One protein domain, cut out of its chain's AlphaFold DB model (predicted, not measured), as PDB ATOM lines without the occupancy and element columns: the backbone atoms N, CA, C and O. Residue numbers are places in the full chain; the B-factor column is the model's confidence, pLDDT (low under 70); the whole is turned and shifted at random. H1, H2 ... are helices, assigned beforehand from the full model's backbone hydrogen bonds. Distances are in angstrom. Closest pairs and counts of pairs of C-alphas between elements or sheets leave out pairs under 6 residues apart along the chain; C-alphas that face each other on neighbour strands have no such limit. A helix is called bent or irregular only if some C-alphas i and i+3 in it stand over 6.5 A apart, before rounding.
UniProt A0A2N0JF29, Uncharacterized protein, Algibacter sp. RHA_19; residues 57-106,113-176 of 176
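AT A GLANCE: This is residues 57 to 106 and 113 to 176 of the 176 residues of an uncharacterized protein of Algibacter sp. RHA_19 (UniProt A0A2N0JF29). Long helices run lengthwise in an up-and-down bundle: H3 and H4 side by side, H5 across from them, and H1 and H2 end to end filling the fourth place. Short H6 packs steeply on H5, beyond the side away from H1. The printed part has 114 residues, with six named helices, H1 to H6 in order, and no named strand; the class is all helix. It is compact, with a radius of gyration of the C-alphas of 13.8 A and spans of 40 by 29 by 19 A.

HOW THE PARTS SIT: H3, residues 86 to 106, is the hub. It touches H4, residues 113 to 132, opposite ways at a shallow tilt of 9 degrees; the closest C-alphas, of Ile 95 and Ala 122, are 5.8 A apart. With residues 86 to 93 alone it touches H2, residues 69 to 79, forming a helical hairpin; Phe 69 and Cys 89 have the closest C-alphas, 5.5 A apart. With residues 100 to 104 alone it touches H1, residues 57 to 66, the closest C-alphas being those of Ala 57 and Ile 104, 5.4 A apart. H5, residues 139 to 155, touches H1, with C-alphas 60 and 155 closest at 5.2 A; H1, H3 and H5 form a bundle, helices at shallow tilts. H6, residues 170 to 175, touches residues 146 to 150 of H5 at a steep tilt of 64 degrees, C-alphas 146 and 170 being closest at 5.1 A. Every O i to N i+4 pair is within hydrogen-bond range in H3, H4 and H5; H2 has 6 of 7, H1 2 of 6 beside 7 of 7 O i to N i+3 pairs, and H6 0 of 2 beside 2 of 3.

IN THESE COORDINATES: H3 measures 29.9 A from C-alpha 86 to 106, H4 28.8 A and H5 24.5 A. H1 begins at C-alpha 57 (161.840, 167.857, 150.909), and H6 ends at C-alpha 175 (156.778, 193.970, 141.785). H6 is only just irregular, with C-alphas 171 and 174 6.7 A apart.

THE WHOLE: The farthest C-alphas, of Glu 78 and Ile 113, are 41.5 A apart. Residues 107 to 112 are not printed; C-alphas 106 and 113 are 11.4 A apart across this cut. The link from H5 to H6, 14 residues, is long. No printed residue has a pLDDT under 70.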
ATOM      1  N   ALA A  57     161.042 167.997 152.120       98.38
ATOM      2  CA  ALA A  57     161.840 167.857 150.909       98.38
ATOM      3  C   ALA A  57     161.100 167.086 149.805       98.38
ATOM      4  O   ALA A  57     161.132 167.507 148.652       98.38
ATOM      5  N   ASP A  58     160.393 166.005 150.147       98.50
ATOM      6  CA  ASP A  58     159.620 165.241 149.162       98.50
ATOM      7  C   ASP A  58     158.453 166.064 148.597       98.50
ATOM      8  O   ASP A  58     158.209 166.008 147.394       98.50
ATOM      9  N   ARG A  59     157.768 166.875 149.423       98.25
ATOM     10  CA  ARG A  59     156.719 167.801 148.950       98.25
ATOM     11  C   ARG A  59     157.269 168.775 147.914       98.25
ATOM     12  O   ARG A  59     156.657 168.949 146.865       98.25
ATOM     13  N   LEU A  60     158.430 169.370 148.186       98.75
ATOM     14  CA  LEU A  60     159.091 170.286 147.258       98.75
ATOM     15  C   LEU A  60     159.547 169.577 145.978       98.75
ATOM     16  O   LEU A  60     159.329 170.089 144.885       98.75
ATOM     17  N   LEU A  61     160.139 168.384 146.077       98.69
ATOM     18  CA  LEU A  61     160.573 167.618 144.904       98.69
ATOM     19  C   LEU A  61     159.397 167.156 144.032       98.69
ATOM     20  O   LEU A  61     159.520 167.145 142.807       98.69
ATOM     21  N   GLU A  62     158.255 166.833 144.637       98.44
ATOM     22  CA  GLU A  62     157.026 166.472 143.925       98.44
ATOM     23  C   GLU A  62     156.501 167.597 143.027       98.44
ATOM     24  O   GLU A  62     155.838 167.312 142.029       98.44
ATOM     25  N   THR A  63     156.816 168.863 143.318       98.69
ATOM     26  CA  THR A  63     156.388 169.993 142.474       98.69
ATOM     27  C   THR A  63     157.012 169.966 141.079       98.69
ATOM     28  O   THR A  63     156.450 170.519 140.138       98.69
ATOM     29  N   LYS A  64     158.119 169.235 140.884       98.69
ATOM     30  CA  LYS A  64     158.776 169.119 139.573       98.69
ATOM     31  C   LYS A  64     157.898 168.475 138.498       98.69
ATOM     32  O   LYS A  64     158.189 168.625 137.316       98.69
ATOM     33  N   LYS A  65     156.817 167.782 138.875       98.31
ATOM     34  CA  LYS A  65     155.823 167.266 137.916       98.31
ATOM     35  C   LYS A  65     155.034 168.366 137.200       98.31
ATOM     36  O   LYS A  65     154.459 168.081 136.157       98.31
ATOM     37  N   TYR A  66     155.026 169.584 137.745       98.50
ATOM     38  CA  TYR A  66     154.398 170.769 137.156       98.50
ATOM     39  C   TYR A  66     155.370 171.578 136.286       98.50
ATOM     40  O   TYR A  66     155.044 172.671 135.850       98.50
ATOM     41  N   TYR A  67     156.584 171.077 136.030       98.75
ATOM     42  CA  TYR A  67     157.529 171.769 135.156       98.75
ATOM     43  C   TYR A  67     157.013 171.824 133.708       98.75
ATOM     44  O   TYR A  67     156.853 170.765 133.091       98.75
ATOM     45  N   PRO A  68     156.879 173.023 133.107       98.50
ATOM     46  CA  PRO A  68     156.382 173.157 131.738       98.50
ATOM     47  C   PRO A  68     157.480 172.919 130.685       98.50
ATOM     48  O   PRO A  68     157.210 172.679 129.511       98.50
ATOM     49  N   PHE A  69     158.751 172.905 131.097       98.38
ATOM     50  CA  PHE A  69     159.909 172.974 130.196       98.38
ATOM     51  C   PHE A  69     160.040 171.807 129.213       98.38
ATOM     52  O   PHE A  69     160.657 171.961 128.165       98.38
ATOM     53  N   ALA A  70     159.523 170.620 129.550       97.56
ATOM     54  CA  ALA A  70     159.510 169.500 128.607       97.56
ATOM     55  C   ALA A  70     158.512 169.755 127.467       97.56
ATOM     56  O   ALA A  70     158.840 169.515 126.310       97.56
ATOM     57  N   MET A  71     157.333 170.299 127.792       97.94
ATOM     58  CA  MET A  71     156.325 170.691 126.807       97.94
ATOM     59  C   MET A  71     156.839 171.828 125.922       97.94
ATOM     60  O   MET A  71     156.729 171.757 124.703       97.94
ATOM     61  N   TRP A  72     157.474 172.839 126.517       98.00
ATOM     62  CA  TRP A  72     158.100 173.927 125.765       98.00
ATOM     63  C   TRP A  72     159.151 173.394 124.774       98.00
ATOM     64  O   TRP A  72     159.099 173.702 123.585       98.00
ATOM     65  N   GLN A  73     160.040 172.491 125.204       97.19
ATOM     66  CA  GLN A  73     161.005 171.853 124.295       97.19
ATOM     67  C   GLN A  73     160.336 171.018 123.191       97.19
ATOM     68  O   GLN A  73     160.807 171.019 122.055       97.19
ATOM     69  N   THR A  74     159.230 170.325 123.478       97.88
ATOM     70  CA  THR A  74     158.433 169.662 122.435       97.88
ATOM     71  C   THR A  74     157.925 170.683 121.414       97.88
ATOM     72  O   THR A  74     158.092 170.475 120.210       97.88
ATOM     73  N   ASN A  75     157.410 171.824 121.874       97.44
ATOM     74  CA  ASN A  75     156.878 172.881 121.016       97.44
ATOM     75  C   ASN A  75     157.939 173.538 120.117       97.44
ATOM     76  O   ASN A  75     157.608 173.949 119.001       97.44
ATOM     77  N   PHE A  76     159.209 173.574 120.539       96.62
ATOM     78  CA  PHE A  76     160.326 173.956 119.664       96.62
ATOM     79  C   PHE A  76     160.352 173.093 118.395       96.62
ATOM     80  O   PHE A  76     160.432 173.608 117.283       96.62
ATOM     81  N   THR A  77     160.229 171.771 118.555       95.38
ATOM     82  CA  THR A  77     160.312 170.819 117.438       95.38
ATOM     83  C   THR A  77     159.008 170.659 116.659       95.38
ATOM     84  O   THR A  77     159.045 170.506 115.441       95.38
ATOM     85  N   GLU A  78     157.859 170.686 117.338       97.69
ATOM     86  CA  GLU A  78     156.557 170.385 116.726       97.69
ATOM     87  C   GLU A  78     155.887 171.615 116.108       97.69
ATOM     88  O   GLU A  78     155.181 171.493 115.106       97.69
ATOM     89  N   PHE A  79     156.132 172.801 116.673       96.62
ATOM     90  CA  PHE A  79     155.457 174.042 116.281       96.62
ATOM     91  C   PHE A  79     156.420 175.165 115.877       96.62
ATOM     92  O   PHE A  79     155.963 176.272 115.603       96.62
ATOM     93  N   ASN A  80     157.727 174.887 115.793       96.06
ATOM     94  CA  ASN A  80     158.766 175.865 115.450       96.06
ATOM     95  C   ASN A  80     158.748 177.098 116.378       96.06
ATOM     96  O   ASN A  80     158.932 178.231 115.933       96.06
ATOM     97  N   MET A  81     158.493 176.863 117.669       96.06
ATOM     98  CA  MET A  81     158.565 177.881 118.720       96.06
ATOM     99  C   MET A  81     160.035 178.116 119.090       96.06
ATOM    100  O   MET A  81     160.567 177.485 120.003       96.06
ATOM    101  N   GLU A  82     160.716 178.971 118.324       95.94
ATOM    102  CA  GLU A  82     162.169 179.193 118.399       95.94
ATOM    103  C   GLU A  82     162.649 179.716 119.761       95.94
ATOM    104  O   GLU A  82     163.800 179.481 120.130       95.94
ATOM    105  N   GLN A  83     161.769 180.346 120.546       96.50
ATOM    106  CA  GLN A  83     162.066 180.788 121.909       96.50
ATOM    107  C   GLN A  83     162.365 179.618 122.862       96.50
ATOM    108  O   GLN A  83     163.105 179.781 123.833       96.50
ATOM    109  N   TYR A  84     161.870 178.411 122.574       97.62
ATOM    110  CA  TYR A  84     162.044 177.229 123.421       97.62
ATOM    111  C   TYR A  84     163.295 176.409 123.080       97.62
ATOM    112  O   TYR A  84     163.269 175.175 123.051       97.62
ATOM    113  N   THR A  85     164.422 177.082 122.847       97.50
ATOM    114  CA  THR A  85     165.707 176.395 122.676       97.50
ATOM    115  C   THR A  85     166.030 175.517 123.891       97.50
ATOM    116  O   THR A  85     165.546 175.739 125.010       97.50
ATOM    117  N   GLU A  86     166.888 174.511 123.692       97.75
ATOM    118  CA  GLU A  86     167.369 173.682 124.800       97.75
ATOM    119  C   GLU A  86     168.018 174.541 125.894       97.75
ATOM    120  O   GLU A  86     167.756 174.315 127.076       97.75
ATOM    121  N   GLU A  87     168.792 175.554 125.495       98.12
ATOM    122  CA  GLU A  87     169.448 176.512 126.384       98.12
ATOM    123  C   GLU A  87     168.436 177.283 127.239       98.12
ATOM    124  O   GLU A  87     168.517 177.220 128.468       98.12
ATOM    125  N   ASN A  88     167.431 177.911 126.622       98.19
ATOM    126  CA  ASN A  88     166.430 178.712 127.333       98.19
ATOM    127  C   ASN A  88     165.606 177.858 128.303       98.19
ATOM    128  O   ASN A  88     165.452 178.198 129.478       98.19
ATOM    129  N   CYS A  89     165.128 176.699 127.843       98.31
ATOM    130  CA  CYS A  89     164.350 175.790 128.685       98.31
ATOM    131  C   CYS A  89     165.192 175.197 129.825       98.31
ATOM    132  O   CYS A  89     164.682 174.956 130.920       98.31
ATOM    133  N   SER A  90     166.481 174.935 129.583       98.44
ATOM    134  CA  SER A  90     167.404 174.457 130.614       98.44
ATOM    135  C   SER A  90     167.703 175.537 131.650       98.44
ATOM    136  O   SER A  90     167.689 175.237 132.844       98.44
ATOM    137  N   ALA A  91     167.889 176.787 131.219       98.62
ATOM    138  CA  ALA A  91     168.082 177.929 132.105       98.62
ATOM    139  C   ALA A  91     166.858 178.148 133.009       98.62
ATOM    140  O   ALA A  91     167.004 178.161 134.231       98.62
ATOM    141  N   ALA A  92     165.647 178.193 132.442       98.56
ATOM    142  CA  ALA A  92     164.415 178.319 133.225       98.56
ATOM    143  C   ALA A  92     164.256 177.161 134.229       98.56
ATOM    144  O   ALA A  92     164.029 177.375 135.420       98.56
ATOM    145  N   ARG A  93     164.487 175.916 133.787       98.75
ATOM    146  CA  ARG A  93     164.479 174.735 134.666       98.75
ATOM    147  C   ARG A  93     165.507 174.829 135.794       98.75
ATOM    148  O   ARG A  93     165.249 174.354 136.903       98.75
ATOM    149  N   HIS A  94     166.686 175.375 135.511       98.81
ATOM    150  CA  HIS A  94     167.744 175.539 136.499       98.81
ATOM    151  C   HIS A  94     167.328 176.511 137.606       98.81
ATOM    152  O   HIS A  94     167.501 176.167 138.773       98.81
ATOM    153  N   ILE A  95     166.696 177.635 137.260       98.88
ATOM    154  CA  ILE A  95     166.191 178.624 138.225       98.88
ATOM    155  C   ILE A  95     165.254 177.958 139.250       98.88
ATOM    156  O   ILE A  95     165.489 178.028 140.457       98.88
ATOM    157  N   PHE A  96     164.256 177.194 138.791       98.88
ATOM    158  CA  PHE A  96     163.338 176.490 139.701       98.88
ATOM    159  C   PHE A  96     164.002 175.353 140.484       98.88
ATOM    160  O   PHE A  96     163.678 175.123 141.650       98.88
ATOM    161  N   ASN A  97     164.968 174.648 139.886       98.88
ATOM    162  CA  ASN A  97     165.751 173.657 140.625       98.88
ATOM    163  C   ASN A  97     166.544 174.301 141.769       98.88
ATOM    164  O   ASN A  97     166.627 173.701 142.841       98.88
ATOM    165  N   THR A  98     167.099 175.492 141.550       98.88
ATOM    166  CA  THR A  98     167.831 176.263 142.559       98.88
ATOM    167  C   THR A  98     166.896 176.766 143.656       98.88
ATOM    168  O   THR A  98     167.200 176.561 144.830       98.88
ATOM    169  N   LEU A  99     165.723 177.308 143.307       98.88
ATOM    170  CA  LEU A  99     164.673 177.663 144.273       98.88
ATOM    171  C   LEU A  99     164.324 176.480 145.187       98.88
ATOM    172  O   LEU A  99     164.411 176.584 146.412       98.88
ATOM    173  N   ILE A 100     163.989 175.330 144.597       98.94
ATOM    174  CA  ILE A 100     163.636 174.116 145.344       98.94
ATOM    175  C   ILE A 100     164.803 173.655 146.225       98.94
ATOM    176  O   ILE A 100     164.592 173.311 147.387       98.94
ATOM    177  N   ALA A 101     166.033 173.657 145.708       98.88
ATOM    178  CA  ALA A 101     167.208 173.262 146.480       98.88
ATOM    179  C   ALA A 101     167.434 174.183 147.688       98.88
ATOM    180  O   ALA A 101     167.630 173.688 148.796       98.88
ATOM    181  N   ASN A 102     167.331 175.501 147.497       98.88
ATOM    182  CA  ASN A 102     167.476 176.487 148.565       98.88
ATOM    183  C   ASN A 102     166.397 176.316 149.641       98.88
ATOM    184  O   ASN A 102     166.715 176.312 150.831       98.88
ATOM    185  N   LEU A 103     165.141 176.088 149.239       98.88
ATOM    186  CA  LEU A 103     164.045 175.797 150.165       98.88
ATOM    187  C   LEU A 103     164.305 174.516 150.968       98.88
ATOM    188  O   LEU A 103     164.133 174.530 152.186       98.88
ATOM    189  N   ILE A 104     164.760 173.436 150.320       98.75
ATOM    190  CA  ILE A 104     165.124 172.172 150.985       98.75
ATOM    191  C   ILE A 104     166.263 172.389 151.984       98.75
ATOM    192  O   ILE A 104     166.186 171.900 153.111       98.75
ATOM    193  N   THR A 105     167.313 173.111 151.585       98.69
ATOM    194  CA  THR A 105     168.476 173.399 152.436       98.69
ATOM    195  C   THR A 105     168.106 174.254 153.644       98.69
ATOM    196  O   THR A 105     168.585 173.976 154.743       98.69
ATOM    197  N   LEU A 106     167.248 175.259 153.460       98.62
ATOM    198  CA  LEU A 106     166.738 176.085 154.553       98.62
ATOM    199  C   LEU A 106     165.859 175.265 155.516       98.62
ATOM    200  O   LEU A 106     165.906 175.461 156.731       98.62
ATOM    201  N   ILE A 113     160.443 184.950 155.670       97.44
ATOM    202  CA  ILE A 113     161.125 185.981 154.875       97.44
ATOM    203  C   ILE A 113     162.283 185.424 154.034       97.44
ATOM    204  O   ILE A 113     162.507 185.876 152.916       97.44
ATOM    205  N   GLU A 114     163.001 184.414 154.538       98.50
ATOM    206  CA  GLU A 114     164.086 183.767 153.792       98.50
ATOM    207  C   GLU A 114     163.513 182.903 152.663       98.50
ATOM    208  O   GLU A 114     164.005 182.971 151.538       98.50
ATOM    209  N   LYS A 115     162.421 182.167 152.921       98.62
ATOM    210  CA  LYS A 115     161.704 181.415 151.880       98.62
ATOM    211  C   LYS A 115     161.221 182.349 150.767       98.62
ATOM    212  O   LYS A 115     161.543 182.095 149.611       98.62
ATOM    213  N   VAL A 116     160.528 183.439 151.112       98.31
ATOM    214  CA  VAL A 116     160.017 184.439 150.153       98.31
ATOM    215  C   VAL A 116     161.154 185.049 149.327       98.31
ATOM    216  O   VAL A 116     161.030 185.142 148.109       98.31
ATOM    217  N   SER A 117     162.303 185.354 149.942       98.25
ATOM    218  CA  SER A 117     163.458 185.899 149.210       98.25
ATOM    219  C   SER A 117     164.003 184.958 148.124       98.25
ATOM    220  O   SER A 117     164.540 185.417 147.113       98.25
ATOM    221  N   PHE A 118     163.840 183.635 148.278       98.75
ATOM    222  CA  PHE A 118     164.204 182.690 147.221       98.75
ATOM    223  C   PHE A 118     163.241 182.755 146.032       98.75
ATOM    224  O   PHE A 118     163.699 182.616 144.898       98.75
ATOM    225  N   PHE A 119     161.943 182.993 146.261       98.62
ATOM    226  CA  PHE A 119     160.976 183.206 145.177       98.62
ATOM    227  C   PHE A 119     161.272 184.502 144.421       98.62
ATOM    228  O   PHE A 119     161.354 184.472 143.196       98.62
ATOM    229  N   GLU A 120     161.517 185.599 145.138       98.44
ATOM    230  CA  GLU A 120     161.915 186.883 144.541       98.44
ATOM    231  C   GLU A 120     163.180 186.734 143.685       98.44
ATOM    232  O   GLU A 120     163.227 187.193 142.541       98.44
ATOM    233  N   THR A 121     164.185 186.012 144.193       98.69
ATOM    234  CA  THR A 121     165.412 185.709 143.438       98.69
ATOM    235  C   THR A 121     165.097 184.929 142.160       98.69
ATOM    236  O   THR A 121     165.563 185.301 141.086       98.69
ATOM    237  N   ALA A 122     164.276 183.878 142.250       98.69
ATOM    238  CA  ALA A 122     163.908 183.063 141.094       98.69
ATOM    239  C   ALA A 122     163.140 183.869 140.032       98.69
ATOM    240  O   ALA A 122     163.443 183.773 138.843       98.69
ATOM    241  N   VAL A 123     162.187 184.705 140.447       98.25
ATOM    242  CA  VAL A 123     161.440 185.588 139.540       98.25
ATOM    243  C   VAL A 123     162.360 186.616 138.883       98.25
ATOM    244  O   VAL A 123     162.306 186.798 137.666       98.25
ATOM    245  N   THR A 124     163.268 187.222 139.647       98.25
ATOM    246  CA  THR A 124     164.266 188.160 139.112       98.25
ATOM    247  C   THR A 124     165.154 187.485 138.061       98.25
ATOM    248  O   THR A 124     165.420 188.050 136.998       98.25
ATOM    249  N   GLU A 125     165.596 186.251 138.312       98.31
ATOM    250  CA  GLU A 125     166.367 185.466 137.342       98.31
ATOM    251  C   GLU A 125     165.551 185.129 136.083       98.31
ATOM    252  O   GLU A 125     166.096 185.195 134.980       98.31
ATOM    253  N   LEU A 126     164.250 184.844 136.210       98.00
ATOM    254  CA  LEU A 126     163.356 184.628 135.064       98.00
ATOM    255  C   LEU A 126     163.161 185.905 134.242       98.00
ATOM    256  O   LEU A 126     163.224 185.851 133.014       98.00
ATOM    257  N   ASN A 127     162.991 187.057 134.893       96.25
ATOM    258  CA  ASN A 127     162.902 188.357 134.224       96.25
ATOM    259  C   ASN A 127     164.193 188.674 133.448       96.25
ATOM    260  O   ASN A 127     164.143 189.132 132.300       96.25
ATOM    261  N   ASN A 128     165.352 188.374 134.040       97.12
ATOM    262  CA  ASN A 128     166.649 188.513 133.380       97.12
ATOM    263  C   ASN A 128     166.800 187.540 132.205       97.12
ATOM    264  O   ASN A 128     167.283 187.937 131.143       97.12
ATOM    265  N   LEU A 129     166.378 186.284 132.362       97.69
ATOM    266  CA  LEU A 129     166.389 185.301 131.280       97.69
ATOM    267  C   LEU A 129     165.515 185.771 130.111       97.69
ATOM    268  O   LEU A 129     165.992 185.812 128.982       97.69
ATOM    269  N   ASN A 130     164.286 186.211 130.384       96.56
ATOM    270  CA  ASN A 130     163.366 186.731 129.371       96.56
ATOM    271  C   ASN A 130     163.902 187.985 128.665       96.56
ATOM    272  O   ASN A 130     163.731 188.148 127.465       96.56
ATOM    273  N   SER A 131     164.613 188.855 129.387       95.38
ATOM    274  CA  SER A 131     165.248 190.037 128.786       95.38
ATOM    275  C   SER A 131     166.350 189.680 127.778       95.38
ATOM    276  O   SER A 131     166.658 190.484 126.900       95.38
ATOM    277  N   ASN A 132     166.953 188.492 127.901       93.25
ATOM    278  CA  ASN A 132     167.996 187.992 126.999       93.25
ATOM    279  C   ASN A 132     167.465 187.008 125.941       93.25
ATOM    280  O   ASN A 132     168.135 186.779 124.934       93.25
ATOM    281  N   ALA A 133     166.286 186.431 126.163       92.94
ATOM    282  CA  ALA A 133     165.623 185.479 125.284       92.94
ATOM    283  C   ALA A 133     164.277 186.060 124.829       92.94
ATOM    284  O   ALA A 133     163.258 185.875 125.492       92.94
ATOM    285  N   ASP A 134     164.300 186.781 123.704       89.62
ATOM    286  CA  ASP A 134     163.129 187.482 123.169       89.62
ATOM    287  C   ASP A 134     161.926 186.538 123.004       89.62
ATOM    288  O   ASP A 134     162.050 185.441 122.454       89.62
ATOM    289  N   GLY A 135     160.771 186.962 123.521       90.94
ATOM    290  CA  GLY A 135     159.524 186.194 123.481       90.94
ATOM    291  C   GLY A 135     159.492 184.916 124.331       90.94
ATOM    292  O   GLY A 135     158.579 184.115 124.149       90.94
ATOM    293  N   LEU A 136     160.454 184.678 125.237       96.88
ATOM    294  CA  LEU A 136     160.455 183.460 126.058       96.88
ATOM    295  C   LEU A 136     159.282 183.402 127.044       96.88
ATOM    296  O   LEU A 136     158.734 182.326 127.256       96.88
ATOM    297  N   ILE A 137     158.941 184.521 127.681       96.69
ATOM    298  CA  ILE A 137     157.856 184.615 128.661       96.69
ATOM    299  C   ILE A 137     156.805 185.601 128.150       96.69
ATOM    300  O   ILE A 137     156.930 186.815 128.353       96.69
ATOM    301  N   GLU A 138     155.744 185.078 127.538       94.38
ATOM    302  CA  GLU A 138     154.535 185.836 127.223       94.38
ATOM    303  C   GLU A 138     153.400 185.489 128.202       94.38
ATOM    304  O   GLU A 138     153.630 185.217 129.382       94.38
ATOM    305  N   THR A 139     152.144 185.581 127.755       95.00
ATOM    306  CA  THR A 139     150.980 185.353 128.623       95.00
ATOM    307  C   THR A 139     150.861 183.881 129.013       95.00
ATOM    308  O   THR A 139     150.698 183.594 130.192       95.00
ATOM    309  N   GLY A 140     150.996 182.959 128.054       95.94
ATOM    310  CA  GLY A 140     150.843 181.524 128.316       95.94
ATOM    311  C   GLY A 140     151.948 180.975 129.217       95.94
ATOM    312  O   GLY A 140     151.677 180.265 130.179       95.94
ATOM    313  N   GLU A 141     153.197 181.374 128.979       97.50
ATOM    314  CA  GLU A 141     154.314 180.953 129.822       97.50
ATOM    315  C   GLU A 141     154.224 181.566 131.214       97.50
ATOM    316  O   GLU A 141     154.572 180.913 132.192       97.50
ATOM    317  N   ARG A 142     153.731 182.804 131.336       96.56
ATOM    318  CA  ARG A 142     153.478 183.394 132.651       96.56
ATOM    319  C   ARG A 142     152.443 182.586 133.431       96.56
ATOM    320  O   ARG A 142     152.656 182.374 134.615       96.56
ATOM    321  N   GLU A 143     151.375 182.119 132.790       97.38
ATOM    322  CA  GLU A 143     150.371 181.258 133.433       97.38
ATOM    323  C   GLU A 143     150.989 179.933 133.915       97.38
ATOM    324  O   GLU A 143     150.856 179.606 135.096       97.38
ATOM    325  N   ASP A 144     151.752 179.238 133.060       98.12
ATOM    326  CA  ASP A 144     152.474 178.004 133.424       98.12
ATOM    327  C   ASP A 144     153.420 178.221 134.626       98.12
ATOM    328  O   ASP A 144     153.512 177.399 135.545       98.12
ATOM    329  N   LEU A 145     154.169 179.330 134.617       98.31
ATOM    330  CA  LEU A 145     155.147 179.644 135.658       98.31
ATOM    331  C   LEU A 145     154.482 180.089 136.968       98.31
ATOM    332  O   LEU A 145     154.983 179.732 138.036       98.31
ATOM    333  N   CYS A 146     153.368 180.823 136.910       96.88
ATOM    334  CA  CYS A 146     152.579 181.177 138.090       96.88
ATOM    335  C   CYS A 146     151.998 179.923 138.763       96.88
ATOM    336  O   CYS A 146     152.179 179.756 139.969       96.88
ATOM    337  N   GLU A 147     151.422 178.989 137.995       97.06
ATOM    338  CA  GLU A 147     150.920 177.714 138.539       97.06
ATOM    339  C   GLU A 147     152.038 176.921 139.242       97.06
ATOM    340  O   GLU A 147     151.858 176.389 140.344       97.06
ATOM    341  N   LEU A 148     153.236 176.879 138.647       98.56
ATOM    342  CA  LEU A 148     154.397 176.247 139.273       98.56
ATOM    343  C   LEU A 148     154.804 176.946 140.584       98.56
ATOM    344  O   LEU A 148     155.100 176.263 141.571       98.56
ATOM    345  N   ILE A 149     154.815 178.283 140.620       98.25
ATOM    346  CA  ILE A 149     155.121 179.058 141.834       98.25
ATOM    347  C   ILE A 149     154.109 178.760 142.941       98.25
ATOM    348  O   ILE A 149     154.525 178.544 144.083       98.25
ATOM    349  N   ASP A 150     152.819 178.666 142.633       96.75
ATOM    350  CA  ASP A 150     151.784 178.361 143.626       96.75
ATOM    351  C   ASP A 150     151.966 176.963 144.223       96.75
ATOM    352  O   ASP A 150     151.915 176.774 145.445       96.75
ATOM    353  N   HIS A 151     152.282 175.974 143.383       98.12
ATOM    354  CA  HIS A 151     152.600 174.629 143.853       98.12
ATOM    355  C   HIS A 151     153.823 174.595 144.777       98.12
ATOM    356  O   HIS A 151     153.800 173.896 145.797       98.12
ATOM    357  N   ILE A 152     154.876 175.350 144.455       98.56
ATOM    358  CA  ILE A 152     156.076 175.445 145.299       98.56
ATOM    359  C   ILE A 152     155.775 176.210 146.594       98.56
ATOM    360  O   ILE A 152     156.235 175.791 147.654       98.56
ATOM    361  N   THR A 153     154.961 177.266 146.538       98.19
ATOM    362  CA  THR A 153     154.516 178.057 147.699       98.19
ATOM    363  C   THR A 153     153.837 177.161 148.731       98.19
ATOM    364  O   THR A 153     154.269 177.099 149.884       98.19
ATOM    365  N   ILE A 154     152.853 176.371 148.294       97.50
ATOM    366  CA  ILE A 154     152.139 175.420 149.157       97.50
ATOM    367  C   ILE A 154     153.094 174.345 149.695       97.50
ATOM    368  O   ILE A 154     153.054 174.010 150.879       97.50
ATOM    369  N   ALA A 155     153.975 173.800 148.852       98.19
ATOM    370  CA  ALA A 155     154.937 172.782 149.272       98.19
ATOM    371  C   ALA A 155     155.966 173.304 150.295       98.19
ATOM    372  O   ALA A 155     156.455 172.520 151.112       98.19
ATOM    373  N   ALA A 156     156.257 174.608 150.272       98.12
ATOM    374  CA  ALA A 156     157.138 175.304 151.207       98.12
ATOM    375  C   ALA A 156     156.462 175.678 152.548       98.12
ATOM    376  O   ALA A 156     157.097 176.332 153.386       98.12
ATOM    377  N   ASP A 157     155.207 175.261 152.764       97.00
ATOM    378  CA  ASP A 157     154.332 175.649 153.885       97.00
ATOM    379  C   ASP A 157     154.116 177.163 154.007       97.00
ATOM    380  O   ASP A 157     153.896 177.692 155.100       97.00
ATOM    381  N   LEU A 158     154.177 177.865 152.877       96.75
ATOM    382  CA  LEU A 158     153.692 179.231 152.764       96.75
ATOM    383  C   LEU A 158     152.205 179.185 152.397       96.75
ATOM    384  O   LEU A 158     151.759 178.284 151.682       96.75
ATOM    385  N   LYS A 159     151.420 180.135 152.902       94.12
ATOM    386  CA  LYS A 159     149.990 180.218 152.588       94.12
ATOM    387  C   LYS A 159     149.787 181.285 151.519       94.12
ATOM    388  O   LYS A 159     150.083 182.438 151.810       94.12
ATOM    389  N   PRO A 160     149.278 180.940 150.324       90.62
ATOM    390  CA  PRO A 160     148.986 181.930 149.289       90.62
ATOM    391  C   PRO A 160     148.148 183.110 149.804       90.62
ATOM    392  O   PRO A 160     148.494 184.252 149.534       90.62
ATOM    393  N   ASP A 161     147.158 182.834 150.661       92.38
ATOM    394  CA  ASP A 161     146.288 183.833 151.297       92.38
ATOM    395  C   ASP A 161     147.036 184.951 152.062       92.38
ATOM    396  O   ASP A 161     146.470 186.020 152.293       92.38
ATOM    397  N   ASP A 162     148.287 184.720 152.478       94.56
ATOM    398  CA  ASP A 162     149.102 185.699 153.207       94.56
ATOM    399  C   ASP A 162     149.815 186.702 152.259       94.56
ATOM    400  O   ASP A 162     150.449 187.650 152.734       94.56
ATOM    401  N   TYR A 163     149.706 186.538 150.932       93.25
ATOM    402  CA  TYR A 163     150.418 187.333 149.919       93.25
ATOM    403  C   TYR A 163     149.473 187.939 148.872       93.25
ATOM    404  O   TYR A 163     148.458 187.345 148.520       93.25
ATOM    405  N   ALA A 164     149.832 189.125 148.361       91.88
ATOM    406  CA  ALA A 164     149.128 189.827 147.279       91.88
ATOM    407  C   ALA A 164     147.597 189.910 147.469       91.88
ATOM    408  O   ALA A 164     146.834 189.540 146.586       91.88
ATOM    409  N   ASP A 165     147.143 190.352 148.649       90.69
ATOM    410  CA  ASP A 165     145.715 190.433 149.012       90.69
ATOM    411  C   ASP A 165     144.938 189.103 148.877       90.69
ATOM    412  O   ASP A 165     143.711 189.090 148.767       90.69
ATOM    413  N   GLY A 166     145.651 187.980 148.966       88.00
ATOM    414  CA  GLY A 166     145.107 186.628 148.929       88.00
ATOM    415  C   GLY A 166     145.281 185.904 147.595       88.00
ATOM    416  O   GLY A 166     144.837 184.765 147.474       88.00
ATOM    417  N   GLU A 167     145.921 186.539 146.614       87.62
ATOM    418  CA  GLU A 167     146.134 185.961 145.283       87.62
ATOM    419  C   GLU A 167     147.409 185.087 145.219       87.62
ATOM    420  O   GLU A 167     147.500 184.173 144.405       87.62
ATOM    421  N   GLY A 168     148.352 185.259 146.158       92.06
ATOM    422  CA  GLY A 168     149.534 184.398 146.295       92.06
ATOM    423  C   GLY A 168     150.865 185.052 145.921       92.06
ATOM    424  O   GLY A 168     150.954 186.231 145.586       92.06
ATOM    425  N   LEU A 169     151.959 184.283 146.029       93.88
ATOM    426  CA  LEU A 169     153.306 184.783 145.715       93.88
ATOM    427  C   LEU A 169     153.507 185.028 144.217       93.88
ATOM    428  O   LEU A 169     154.309 185.887 143.853       93.88
ATOM    429  N   ALA A 170     152.800 184.294 143.356       92.62
ATOM    430  CA  ALA A 170     152.891 184.470 141.912       92.62
ATOM    431  C   ALA A 170     152.458 185.881 141.469       92.62
ATOM    432  O   ALA A 170     153.051 186.442 140.549       92.62
ATOM    433  N   ASP A 171     151.504 186.507 142.163       92.88
ATOM    434  CA  ASP A 171     151.047 187.867 141.850       92.88
ATOM    435  C   ASP A 171     152.027 188.967 142.261       92.88
ATOM    436  O   ASP A 171     152.024 190.051 141.671       92.88
ATOM    437  N   LEU A 172     152.946 188.677 143.186       93.25
ATOM    438  CA  LEU A 172     154.049 189.588 143.505       93.25
ATOM    439  C   LEU A 172     155.086 189.674 142.382       93.25
ATOM    440  O   LEU A 172     155.926 190.568 142.413       93.25
ATOM    441  N   TRP A 173     155.011 188.810 141.360       93.50
ATOM    442  CA  TRP A 173     155.954 188.811 140.242       93.50
ATOM    443  C   TRP A 173     156.114 190.194 139.619       93.50
ATOM    444  O   TRP A 173     157.224 190.594 139.308       93.50
ATOM    445  N   ARG A 174     155.026 190.951 139.435       84.56
ATOM    446  CA  ARG A 174     155.088 192.275 138.783       84.56
ATOM    447  C   ARG A 174     155.879 193.317 139.575       84.56
ATOM    448  O   ARG A 174     156.277 194.322 138.990       84.56
ATOM    449  N   GLU A 175     156.071 193.081 140.866       89.81
ATOM    450  CA  GLU A 175     156.778 193.970 141.785       89.81
ATOM    451  C   GLU A 175     158.276 193.626 141.906       89.81
ATOM    452  O   GLU A 175     159.023 194.380 142.536       89.81
ATOM    453  N   TRP A 176     158.713 192.514 141.299       92.19
ATOM    454  CA  TRP A 176     160.090 192.004 141.281       92.19
ATOM    455  C   TRP A 176     160.678 192.053 139.864       92.19
ATOM    456  O   TRP A 176     161.856 192.445 139.714       92.19
TER     457      TRP A 176